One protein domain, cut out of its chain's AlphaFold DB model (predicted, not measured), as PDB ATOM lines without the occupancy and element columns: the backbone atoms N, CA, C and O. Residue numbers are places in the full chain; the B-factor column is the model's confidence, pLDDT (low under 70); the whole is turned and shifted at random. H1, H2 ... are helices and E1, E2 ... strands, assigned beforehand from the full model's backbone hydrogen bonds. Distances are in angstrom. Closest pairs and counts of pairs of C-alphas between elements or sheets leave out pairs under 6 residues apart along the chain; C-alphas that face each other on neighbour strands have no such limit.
ATOM      1  N   GLU A  10     104.650 114.554 133.747       40.69
ATOM      2  CA  GLU A  10     104.449 114.653 135.206       40.69
ATOM      3  C   GLU A  10     104.285 113.304 135.938       40.69
ATOM      4  O   GLU A  10     104.307 113.282 137.163       40.69
ATOM      5  N   ASN A  11     104.176 112.175 135.224       49.56
ATOM      6  CA  ASN A  11     103.889 110.866 135.827       49.56
ATOM      7  C   ASN A  11     105.006 109.814 135.714       49.56
ATOM      8  O   ASN A  11     104.828 108.714 136.230       49.56
ATOM      9  N   ALA A  12     106.152 110.105 135.087       55.97
ATOM     10  CA  ALA A  12     107.275 109.164 135.051       55.97
ATOM     11  C   ALA A  12     108.559 109.855 135.511       55.97
ATOM     12  O   ALA A  12     109.184 110.604 134.761       55.97
ATOM     13  N   LYS A  13     108.967 109.587 136.754       75.25
ATOM     14  CA  LYS A  13     110.309 109.925 137.230       75.25
ATOM     15  C   LYS A  13     111.325 109.040 136.493       75.25
ATOM     16  O   LYS A  13     111.587 107.914 136.900       75.25
ATOM     17  N   LEU A  14     111.841 109.523 135.364       91.69
ATOM     18  CA  LEU A  14     112.819 108.796 134.539       91.69
ATOM     19  C   LEU A  14     114.260 109.009 135.013       91.69
ATOM     20  O   LEU A  14     115.145 108.233 134.660       91.69
ATOM     21  N   TYR A  15     114.500 110.054 135.803       95.19
ATOM     22  CA  TYR A  15     115.818 110.355 136.329       95.19
ATOM     23  C   TYR A  15     116.084 109.561 137.610       95.19
ATOM     24  O   TYR A  15     115.433 109.770 138.633       95.19
ATOM     25  N   LEU A  16     117.073 108.669 137.561       94.56
ATOM     26  CA  LEU A  16     117.437 107.775 138.659       94.56
ATOM     27  C   LEU A  16     117.797 108.539 139.944       94.56
ATOM     28  O   LEU A  16     117.513 108.053 141.032       94.56
ATOM     29  N   GLY A  17     118.372 109.742 139.832       92.50
ATOM     30  CA  GLY A  17     118.727 110.571 140.990       92.50
ATOM     31  C   GLY A  17     117.534 111.089 141.808       92.50
ATOM     32  O   GLY A  17     117.726 111.533 142.935       92.50
ATOM     33  N   GLU A  18     116.310 111.019 141.275       94.25
ATOM     34  CA  GLU A  18     115.066 111.428 141.958       94.25
ATOM     35  C   GLU A  18     114.233 110.242 142.475       94.25
ATOM     36  O   GLU A  18     113.128 110.426 143.015       94.25
ATOM     37  N   LEU A  19     114.745 109.024 142.282       93.69
ATOM     38  CA  LEU A  19     114.104 107.781 142.682       93.69
ATOM     39  C   LEU A  19     114.619 107.296 144.034       93.69
ATOM     40  O   LEU A  19     115.805 107.372 144.350       93.69
ATOM     41  N   THR A  20     113.709 106.731 144.821       93.62
ATOM     42  CA  THR A  20     114.074 105.865 145.941       93.62
ATOM     43  C   THR A  20     114.414 104.468 145.426       93.62
ATOM     44  O   THR A  20     114.040 104.082 144.318       93.62
ATOM     45  N   TRP A  21     115.072 103.653 146.249       94.75
ATOM     46  CA  TRP A  21     115.344 102.257 145.898       94.75
ATOM     47  C   TRP A  21     114.056 101.441 145.654       94.75
ATOM     48  O   TRP A  21     114.066 100.532 144.830       94.75
ATOM     49  N   VAL A  22     112.944 101.799 146.313       95.00
ATOM     50  CA  VAL A  22     111.627 101.163 146.123       95.00
ATOM     51  C   VAL A  22     111.060 101.483 144.736       95.00
ATOM     52  O   VAL A  22     110.529 100.599 144.068       95.00
ATOM     53  N   ASP A  23     111.215 102.726 144.265       93.75
ATOM     54  CA  ASP A  23     110.800 103.109 142.908       93.75
ATOM     55  C   ASP A  23     111.595 102.329 141.843       93.75
ATOM     56  O   ASP A  23     111.043 101.893 140.831       93.75
ATOM     57  N   VAL A  24     112.893 102.118 142.090       92.56
ATOM     58  CA  VAL A  24     113.765 101.316 141.216       92.56
ATOM     59  C   VAL A  24     113.340  99.847 141.215       92.56
ATOM     60  O   VAL A  24     113.271  99.239 140.148       92.56
ATOM     61  N   GLU A  25     113.011  99.275 142.374       93.88
ATOM     62  CA  GLU A  25     112.500  97.902 142.464       93.88
ATOM     63  C   GLU A  25     111.209  97.719 141.649       93.88
ATOM     64  O   GLU A  25     111.067  96.729 140.931       93.88
ATOM     65  N   GLU A  26     110.289  98.688 141.690       93.31
ATOM     66  CA  GLU A  26     109.066  98.649 140.881       93.31
ATOM     67  C   GLU A  26     109.362  98.743 139.376       93.31
ATOM     68  O   GLU A  26     108.789  97.989 138.587       93.31
ATOM     69  N   PHE A  27     110.292  99.611 138.968       92.12
ATOM     70  CA  PHE A  27     110.729  99.708 137.573       92.12
ATOM     71  C   PHE A  27     111.303  98.376 137.059       92.12
ATOM     72  O   PHE A  27     110.945  97.920 135.966       92.12
ATOM     73  N   LEU A  28     112.126  97.710 137.878       94.44
ATOM     74  CA  LEU A  28     112.795  96.450 137.539       94.44
ATOM     75  C   LEU A  28     111.840  95.270 137.301       94.44
ATOM     76  O   LEU A  28     112.221  94.300 136.645       94.44
ATOM     77  N   LYS A  29     110.583  95.356 137.757       94.94
ATOM     78  CA  LYS A  29     109.547  94.351 137.454       94.94
ATOM     79  C   LYS A  29     109.145  94.333 135.977       94.94
ATOM     80  O   LYS A  29     108.587  93.338 135.519       94.94
ATOM     81  N   LYS A  30     109.375  95.429 135.243       92.81
ATOM     82  CA  LYS A  30     108.922  95.606 133.849       92.81
ATOM     83  C   LYS A  30     110.054  95.917 132.875       92.81
ATOM     84  O   LYS A  30     109.954  95.573 131.699       92.81
ATOM     85  N   HIS A  31     111.108  96.580 133.340       94.81
ATOM     86  CA  HIS A  31     112.164  97.131 132.498       94.81
ATOM     87  C   HIS A  31     113.535  96.941 133.151       94.81
ATOM     88  O   HIS A  31     113.644  96.904 134.368       94.81
ATOM     89  N   GLN A  32     114.594  96.832 132.349       94.81
ATOM     90  CA  GLN A  32     115.964  96.609 132.845       94.81
ATOM     91  C   GLN A  32     116.999  97.510 132.160       94.81
ATOM     92  O   GLN A  32     118.199  97.259 132.235       94.81
ATOM     93  N   THR A  33     116.544  98.559 131.477       96.94
ATOM     94  CA  THR A  33     117.416  99.439 130.698       96.94
ATOM     95  C   THR A  33     117.754 100.696 131.488       96.94
ATOM     96  O   THR A  33     116.876 101.336 132.072       96.94
ATOM     97  N   VAL A  34     119.024 101.092 131.444       96.62
ATOM     98  CA  VAL A  34     119.502 102.383 131.941       96.62
ATOM     99  C   VAL A  34     120.337 103.068 130.861       96.62
ATOM    100  O   VAL A  34     121.104 102.419 130.152       96.62
ATOM    101  N   ILE A  35     120.177 104.380 130.734       97.75
ATOM    102  CA  ILE A  35     121.022 105.252 129.923       97.75
ATOM    103  C   ILE A  35     121.976 105.958 130.880       97.75
ATOM    104  O   ILE A  35     121.537 106.549 131.867       97.75
ATOM    105  N   VAL A  36     123.276 105.894 130.594       97.44
ATOM    106  CA  VAL A  36     124.314 106.565 131.382       97.44
ATOM    107  C   VAL A  36     124.847 107.739 130.562       97.44
ATOM    108  O   VAL A  36     125.578 107.508 129.599       97.44
ATOM    109  N   PRO A  37     124.475 108.987 130.897       96.00
ATOM    110  CA  PRO A  37     125.028 110.161 130.240       96.00
ATOM    111  C   PRO A  37     126.500 110.321 130.617       96.00
ATOM    112  O   PRO A  37     126.843 110.325 131.801       96.00
ATOM    113  N   VAL A  38     127.358 110.480 129.616       95.44
ATOM    114  CA  VAL A  38     128.793 110.713 129.802       95.44
ATOM    115  C   VAL A  38     129.195 111.908 128.955       95.44
ATOM    116  O   VAL A  38     128.909 111.930 127.759       95.44
ATOM    117  N   GLY A  39     129.847 112.879 129.585       92.25
ATOM    118  CA  GLY A  39     130.431 114.038 128.924       92.25
ATOM    119  C   GLY A  39     131.803 114.372 129.500       92.25
ATOM    120  O   GLY A  39     132.489 113.513 130.055       92.25
ATOM    121  N   SER A  40     132.187 115.635 129.366       90.56
ATOM    122  CA  SER A  40     133.461 116.196 129.807       90.56
ATOM    123  C   SER A  40     133.226 117.541 130.497       90.56
ATOM    124  O   SER A  40     132.161 118.148 130.367       90.56
ATOM    125  N   CYS A  41     134.239 117.990 131.233       88.69
ATOM    126  CA  CYS A  41     134.365 119.370 131.676       88.69
ATOM    127  C   CYS A  41     135.534 119.962 130.888       88.69
ATOM    128  O   CYS A  41     136.696 119.717 131.224       88.69
ATOM    129  N   GLU A  42     135.236 120.649 129.789       87.19
ATOM    130  CA  GLU A  42     136.247 121.102 128.843       87.19
ATOM    131  C   GLU A  42     135.953 122.436 128.163       87.19
ATOM    132  O   GLU A  42     134.835 122.934 128.112       87.19
ATOM    133  N   GLN A  43     137.012 123.047 127.645       91.50
ATOM    134  CA  GLN A  43     136.947 124.285 126.880       91.50
ATOM    135  C   GLN A  43     136.144 124.128 125.575       91.50
ATOM    136  O   GLN A  43     136.562 123.412 124.667       91.50
ATOM    137  N   HIS A  44     135.102 124.951 125.410       90.25
ATOM    138  CA  HIS A  44     134.292 125.053 124.184       90.25
ATOM    139  C   HIS A  44     134.330 126.456 123.537       90.25
ATOM    140  O   HIS A  44     133.408 126.888 122.843       90.25
ATOM    141  N   GLY A  45     135.420 127.200 123.735       91.19
ATOM    142  CA  GLY A  45     135.562 128.573 123.241       91.19
ATOM    143  C   GLY A  45     135.033 129.611 124.240       91.19
ATOM    144  O   GLY A  45     134.445 129.263 125.256       91.19
ATOM    145  N   PRO A  46     135.180 130.918 123.957       92.50
ATOM    146  CA  PRO A  46     134.791 131.984 124.893       92.50
ATOM    147  C   PRO A  46     133.271 132.160 125.065       92.50
ATOM    148  O   PRO A  46     132.834 133.094 125.729       92.50
ATOM    149  N   HIS A  47     132.465 131.327 124.410       95.19
ATOM    150  CA  HIS A  47     131.026 131.515 124.248       95.19
ATOM    151  C   HIS A  47     130.192 130.351 124.794       95.19
ATOM    152  O   HIS A  47     128.969 130.479 124.841       95.19
ATOM    153  N   LEU A  48     130.822 129.246 125.207       95.44
ATOM    154  CA  LEU A  48     130.134 128.067 125.724       95.44
ATOM    155  C   LEU A  48     130.654 127.678 127.119       95.44
ATOM    156  O   LEU A  48     131.846 127.846 127.390       95.44
ATOM    157  N   PRO A  49     129.775 127.186 128.013       94.06
ATOM    158  CA  PRO A  49     130.164 126.653 129.315       94.06
ATOM    159  C   PRO A  49     131.074 125.427 129.217       94.06
ATOM    160  O   PRO A  49     131.063 124.709 128.217       94.06
ATOM    161  N   LEU A  50     131.809 125.152 130.295       91.75
ATOM    162  CA  LEU A  50     132.732 124.017 130.358       91.75
ATOM    163  C   LEU A  50     132.032 122.652 130.420       91.75
ATOM    164  O   LEU A  50     132.626 121.644 130.074       91.75
ATOM    165  N   ASP A  51     130.781 122.598 130.869       93.75
ATOM    166  CA  ASP A  51     130.011 121.362 131.034       93.75
ATOM    167  C   ASP A  51     129.109 121.048 129.835       93.75
ATOM    168  O   ASP A  51     128.213 120.213 129.958       93.75
ATOM    169  N   THR A  52     129.323 121.713 128.691       94.81
ATOM    170  CA  THR A  52     128.462 121.592 127.501       94.81
ATOM    171  C   THR A  52     128.244 120.128 127.115       94.81
ATOM    172  O   THR A  52     127.099 119.701 126.970       94.81
ATOM    173  N   ASP A  53     129.309 119.326 127.068       94.81
ATOM    174  CA  ASP A  53     129.221 117.894 126.764       94.81
ATOM    175  C   ASP A  53     128.316 117.123 127.735       94.81
ATOM    176  O   ASP A  53     127.461 116.334 127.326       94.81
ATOM    177  N   ALA A  54     128.499 117.335 129.042       93.75
ATOM    178  CA  ALA A  54     127.729 116.639 130.068       93.75
ATOM    179  C   ALA A  54     126.263 117.100 130.084       93.75
ATOM    180  O   ALA A  54     125.357 116.282 130.281       93.75
ATOM    181  N   TYR A  55     126.028 118.392 129.840       95.06
ATOM    182  CA  TYR A  55     124.698 118.976 129.714       95.06
ATOM    183  C   TYR A  55     123.930 118.365 128.538       95.06
ATOM    184  O   TYR A  55     122.822 117.851 128.723       95.06
ATOM    185  N   ASP A  56     124.532 118.359 127.348       96.44
ATOM    186  CA  ASP A  56     123.902 117.843 126.134       96.44
ATOM    187  C   ASP A  56     123.664 116.333 126.227       96.44
ATOM    188  O   ASP A  56     122.572 115.850 125.897       96.44
ATOM    189  N   ALA A  57     124.635 115.578 126.758       96.38
ATOM    190  CA  ALA A  57     124.492 114.145 126.992       96.38
ATOM    191  C   ALA A  57     123.314 113.836 127.931       96.38
ATOM    192  O   ALA A  57     122.514 112.934 127.653       96.38
ATOM    193  N   PHE A  58     123.172 114.583 129.030       96.25
ATOM    194  CA  PHE A  58     122.060 114.410 129.964       96.25
ATOM    195  C   PHE A  58     120.719 114.764 129.320       96.25
ATOM    196  O   PHE A  58     119.773 113.972 129.380       96.25
ATOM    197  N   TRP A  59     120.643 115.923 128.661       95.88
ATOM    198  CA  TRP A  59     119.421 116.393 128.016       95.88
ATOM    199  C   TRP A  59     118.922 115.398 126.965       95.88
ATOM    200  O   TRP A  59     117.745 115.018 126.967       95.88
ATOM    201  N   LEU A  60     119.821 114.910 126.104       96.81
ATOM    202  CA  LEU A  60     119.476 113.945 125.065       96.81
ATOM    203  C   LEU A  60     119.058 112.595 125.659       96.81
ATOM    204  O   LEU A  60     118.091 111.996 125.189       96.81
ATOM    205  N   SER A  61     119.731 112.143 126.720       96.94
ATOM    206  CA  SER A  61     119.381 110.905 127.429       96.94
ATOM    207  C   SER A  61     117.965 110.959 128.000       96.94
ATOM    208  O   SER A  61     117.197 110.011 127.828       96.94
ATOM    209  N   MET A  62     117.575 112.089 128.600       95.81
ATOM    210  CA  MET A  62     116.205 112.300 129.083       95.81
ATOM    211  C   MET A  62     115.189 112.232 127.938       95.81
ATOM    212  O   MET A  62     114.173 111.549 128.062       95.81
ATOM    213  N   LYS A  63     115.475 112.856 126.787       95.81
ATOM    214  CA  LYS A  63     114.595 112.778 125.606       95.81
ATOM    215  C   LYS A  63     114.495 111.382 125.009       95.81
ATOM    216  O   LYS A  63     113.409 110.975 124.588       95.81
ATOM    217  N   ALA A  64     115.591 110.633 124.998       95.62
ATOM    218  CA  ALA A  64     115.591 109.244 124.566       95.62
ATOM    219  C   ALA A  64     114.752 108.365 125.508       95.62
ATOM    220  O   ALA A  64     113.899 107.616 125.031       95.62
ATOM    221  N   ALA A  65     114.928 108.503 126.825       95.00
ATOM    222  CA  ALA A  65     114.158 107.768 127.828       95.00
ATOM    223  C   ALA A  65     112.658 108.100 127.773       95.00
ATOM    224  O   ALA A  65     111.833 107.186 127.773       95.00
ATOM    225  N   GLU A  66     112.299 109.384 127.632       92.62
ATOM    226  CA  GLU A  66     110.908 109.835 127.447       92.62
ATOM    227  C   GLU A  66     110.247 109.145 126.246       92.62
ATOM    228  O   GLU A  66     109.082 108.746 126.313       92.62
ATOM    229  N   LYS A  67     110.986 108.993 125.140       93.69
ATOM    230  CA  LYS A  67     110.480 108.375 123.910       93.69
ATOM    231  C   LYS A  67     110.447 106.847 123.981       93.69
ATOM    232  O   LYS A  67     109.529 106.244 123.433       93.69
ATOM    233  N   ALA A  68     111.439 106.228 124.618       91.75
ATOM    234  CA  ALA A  68     111.541 104.778 124.738       91.75
ATOM    235  C   ALA A  68     110.563 104.201 125.773       91.75
ATOM    236  O   ALA A  68     110.113 103.069 125.614       91.75
ATOM    237  N   GLN A  69     110.239 104.964 126.826       89.31
ATOM    238  CA  GLN A  69     109.337 104.579 127.924       89.31
ATOM    239  C   GLN A  69     109.731 103.286 128.663       89.31
ATOM    240  O   GLN A  69     108.926 102.715 129.390       89.31
ATOM    241  N   CYS A  70     110.968 102.819 128.489       91.69
ATOM    242  CA  CYS A  70     111.467 101.566 129.055       91.69
ATOM    243  C   CYS A  70     112.889 101.688 129.625       91.69
ATOM    244  O   CYS A  70     113.554 100.674 129.833       91.69
ATOM    245  N   ALA A  71     113.367 102.915 129.854       95.50
ATOM    246  CA  ALA A  71     114.710 103.184 130.353       95.50
ATOM    247  C   ALA A  71     114.714 104.289 131.414       95.50
ATOM    248  O   ALA A  71     113.997 105.280 131.277       95.50
ATOM    249  N   LEU A  72     115.557 104.127 132.436       96.62
ATOM    250  CA  LEU A  72     115.924 105.201 133.363       96.62
ATOM    251  C   LEU A  72     117.184 105.922 132.878       96.62
ATOM    252  O   LEU A  72     117.975 105.357 132.126       96.62
ATOM    253  N   VAL A  73     117.400 107.149 133.344       97.44
ATOM    254  CA  VAL A  73     118.620 107.929 133.097       97.44
ATOM    255  C   VAL A  73     119.404 108.055 134.396       97.44
ATOM    256  O   VAL A  73     118.877 108.541 135.395       97.44
ATOM    257  N   ALA A  74     120.658 107.608 134.398       97.06
ATOM    258  CA  ALA A  74     121.557 107.743 135.541       97.06
ATOM    259  C   ALA A  74     122.053 109.197 135.715       97.06
ATOM    260  O   ALA A  74     122.008 109.975 134.757       97.06
ATOM    261  N   PRO A  75     122.554 109.581 136.907       94.94
ATOM    262  CA  PRO A  75     123.308 110.824 137.079       94.94
ATOM    263  C   PRO A  75     124.447 110.953 136.051       94.94
ATOM    264  O   PRO A  75     125.124 109.953 135.797       94.94
ATOM    265  N   PRO A  76     124.671 112.142 135.459       93.38
ATOM    266  CA  PRO A  76     125.715 112.325 134.455       93.38
ATOM    267  C   PRO A  76     127.115 112.090 135.019       93.38
ATOM    268  O   PRO A  76     127.432 112.501 136.138       93.38
ATOM    269  N   ILE A  77     127.981 111.500 134.200       93.31
ATOM    270  CA  ILE A  77     129.424 111.517 134.428       93.31
ATOM    271  C   ILE A  77     129.973 112.798 133.796       93.31
ATOM    272  O   ILE A  77     130.046 112.913 132.575       93.31
ATOM    273  N   TYR A  78     130.338 113.756 134.648       84.38
ATOM    274  CA  TYR A  78     130.828 115.077 134.236       84.38
ATOM    275  C   TYR A  78     132.307 115.089 133.828       84.38
ATOM    276  O   TYR A  78     132.734 115.989 133.115       84.38
ATOM    277  N   CYS A  79     133.099 114.117 134.284       80.06
ATOM    278  CA  CYS A  79     134.538 114.073 134.029       80.06
ATOM    279  C   CYS A  79     134.873 112.950 133.041       80.06
ATOM    280  O   CYS A  79     134.977 111.786 133.434       80.06
ATOM    281  N   GLY A  80     135.038 113.312 131.771       69.69
ATOM    282  CA  GLY A  80     135.553 112.450 130.707       69.69
ATOM    283  C   GLY A  80     137.071 112.571 130.531       69.69
ATOM    284  O   GLY A  80     137.749 113.271 131.281       69.69
ATOM    285  N   VAL A  81     137.621 111.881 129.527       69.44
ATOM    286  CA  VAL A  81     139.032 112.019 129.128       69.44
ATOM    287  C   VAL A  81     139.122 112.986 127.951       69.44
ATOM    288  O   VAL A  81     138.707 112.646 126.848       69.44
ATOM    289  N   SER A  82     139.709 114.161 128.176       59.75
ATOM    290  CA  SER A  82     139.800 115.256 127.198       59.75
ATOM    291  C   SER A  82     141.243 115.728 126.981       59.75
ATOM    292  O   SER A  82     141.583 116.908 127.059       59.75
ATOM    293  N   SER A  83     142.129 114.773 126.680       61.78
ATOM    294  CA  SER A  83     143.580 114.994 126.545       61.78
ATOM    295  C   SER A  83     143.973 116.017 125.467       61.78
ATOM    296  O   SER A  83     145.022 116.644 125.578       61.78
ATOM    297  N   HIS A  84     143.137 116.224 124.448       62.41
ATOM    298  CA  HIS A  84     143.370 117.209 123.385       62.41
ATOM    299  C   HIS A  84     143.091 118.666 123.807       62.41
ATOM    300  O   HIS A  84     143.485 119.581 123.090       62.41
ATOM    301  N   HIS A  85     142.459 118.892 124.966       56.28
ATOM    302  CA  HIS A  85     142.127 120.224 125.489       56.28
ATOM    303  C   HIS A  85     143.050 120.680 126.630       56.28
ATOM    304  O   HIS A  85     142.857 121.762 127.182       56.28
ATOM    305  N   MET A  86     144.087 119.899 126.958       65.75
ATOM    306  CA  MET A  86     145.001 120.153 128.084       65.75
ATOM    307  C   MET A  86     145.817 121.449 127.966       65.75
ATOM    308  O   MET A  86     146.361 121.906 128.965       65.75
ATOM    309  N   ASP A  87     145.893 122.064 126.783       73.00
ATOM    310  CA  ASP A  87     146.586 123.345 126.590       73.00
ATOM    311  C   ASP A  87     145.753 124.555 127.068       73.00
ATOM    312  O   ASP A  87     146.260 125.678 127.148       73.00
ATOM    313  N   PHE A  88     144.476 124.348 127.414       66.19
ATOM    314  CA  PHE A  88     143.580 125.397 127.891       66.19
ATOM    315  C   PHE A  88     143.433 125.394 129.416       66.19
ATOM    316  O   PHE A  88     143.247 124.365 130.070       66.19
ATOM    317  N   ARG A  89     143.434 126.604 129.991       56.88
ATOM    318  CA  ARG A  89     143.050 126.829 131.392       56.88
ATOM    319  C   ARG A  89     141.610 126.322 131.580       56.88
ATOM    320  O   ARG A  89     140.744 126.771 130.840       56.88
ATOM    321  N   ALA A  90     141.411 125.447 132.574       57.69
ATOM    322  CA  ALA A  90     140.212 124.659 132.937       57.69
ATOM    323  C   ALA A  90     140.400 123.139 132.764       57.69
ATOM    324  O   ALA A  90     139.951 122.390 133.623       57.69
ATOM    325  N   ASN A  91     141.137 122.692 131.744       56.56
ATOM    326  CA  ASN A  91     141.455 121.273 131.526       56.56
ATOM    327  C   ASN A  91     142.824 120.873 132.104       56.56
ATOM    328  O   ASN A  91     143.091 119.697 132.313       56.56
ATOM    329  N   SER A  92     143.689 121.853 132.374       56.22
ATOM    330  CA  SER A  92     145.085 121.673 132.792       56.22
ATOM    331  C   SER A  92     145.338 121.867 134.300       56.22
ATOM    332  O   SER A  92     146.444 122.278 134.667       56.22
ATOM    333  N   LEU A  93     144.307 121.745 135.147       51.09
ATOM    334  CA  LEU A  93     144.427 121.986 136.596       51.09
ATOM    335  C   LEU A  93     145.372 120.992 137.280       51.09
ATOM    336  O   LEU A  93     145.311 119.788 136.949       51.09
TER     337      LEU A  93
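AT A GLANCE: This is residues 10 to 93 of the 93 residues of an uncharacterized protein of Candidatus Bathyarchaeota archaeon (UniProt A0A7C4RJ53). Little regular structure makes a long, loose rod: H2 packs on a tiny two-strand sheet, E1 and E2, with H1 at one end and the unnamed loops 41 to 50 and 80 to 93 at the other. The 84 printed residues, mostly helix in their named elements, run H1, E1, H2, E2, and under half are in these elements. The radius of gyration of the C-alphas is 15.7 A, the spans 48 by 20 by 17 A.

IN THESE COORDINATES: E1 is residues 33 to 35 and E2 71 to 73, ending at C-alpha 73 (118.620, 107.929, 133.097). H2, residues 52 to 68, is 24.0 A long. H1, residues 21 to 28, begins at C-alpha 21 (115.344, 102.257, 145.898).

HOW THE PARTS SIT: E1 and E2 are parallel at 31 degrees; N 35 and O 72 are 2.8 A apart, within hydrogen-bond range. E1, H2, E2 form a strand-helix-strand unit, two parallel strands joined through a helix, with a right-handed crossover. The closest C-alphas of H2 and E2, Ala 65 and Ala 71, are 5.3 A apart. H1 is apart from H2 and E2. Every O i to N i+4 pair in H1 and H2 is within hydrogen-bond range.

THE WHOLE: The farthest C-alphas, Lys 29 and Asp 87, are 48.3 A apart. The printed part has no cut; E1 to H2 is a long link. Residues 10 to 12, 80 to 86 and 88 to 93 have pLDDT under 70.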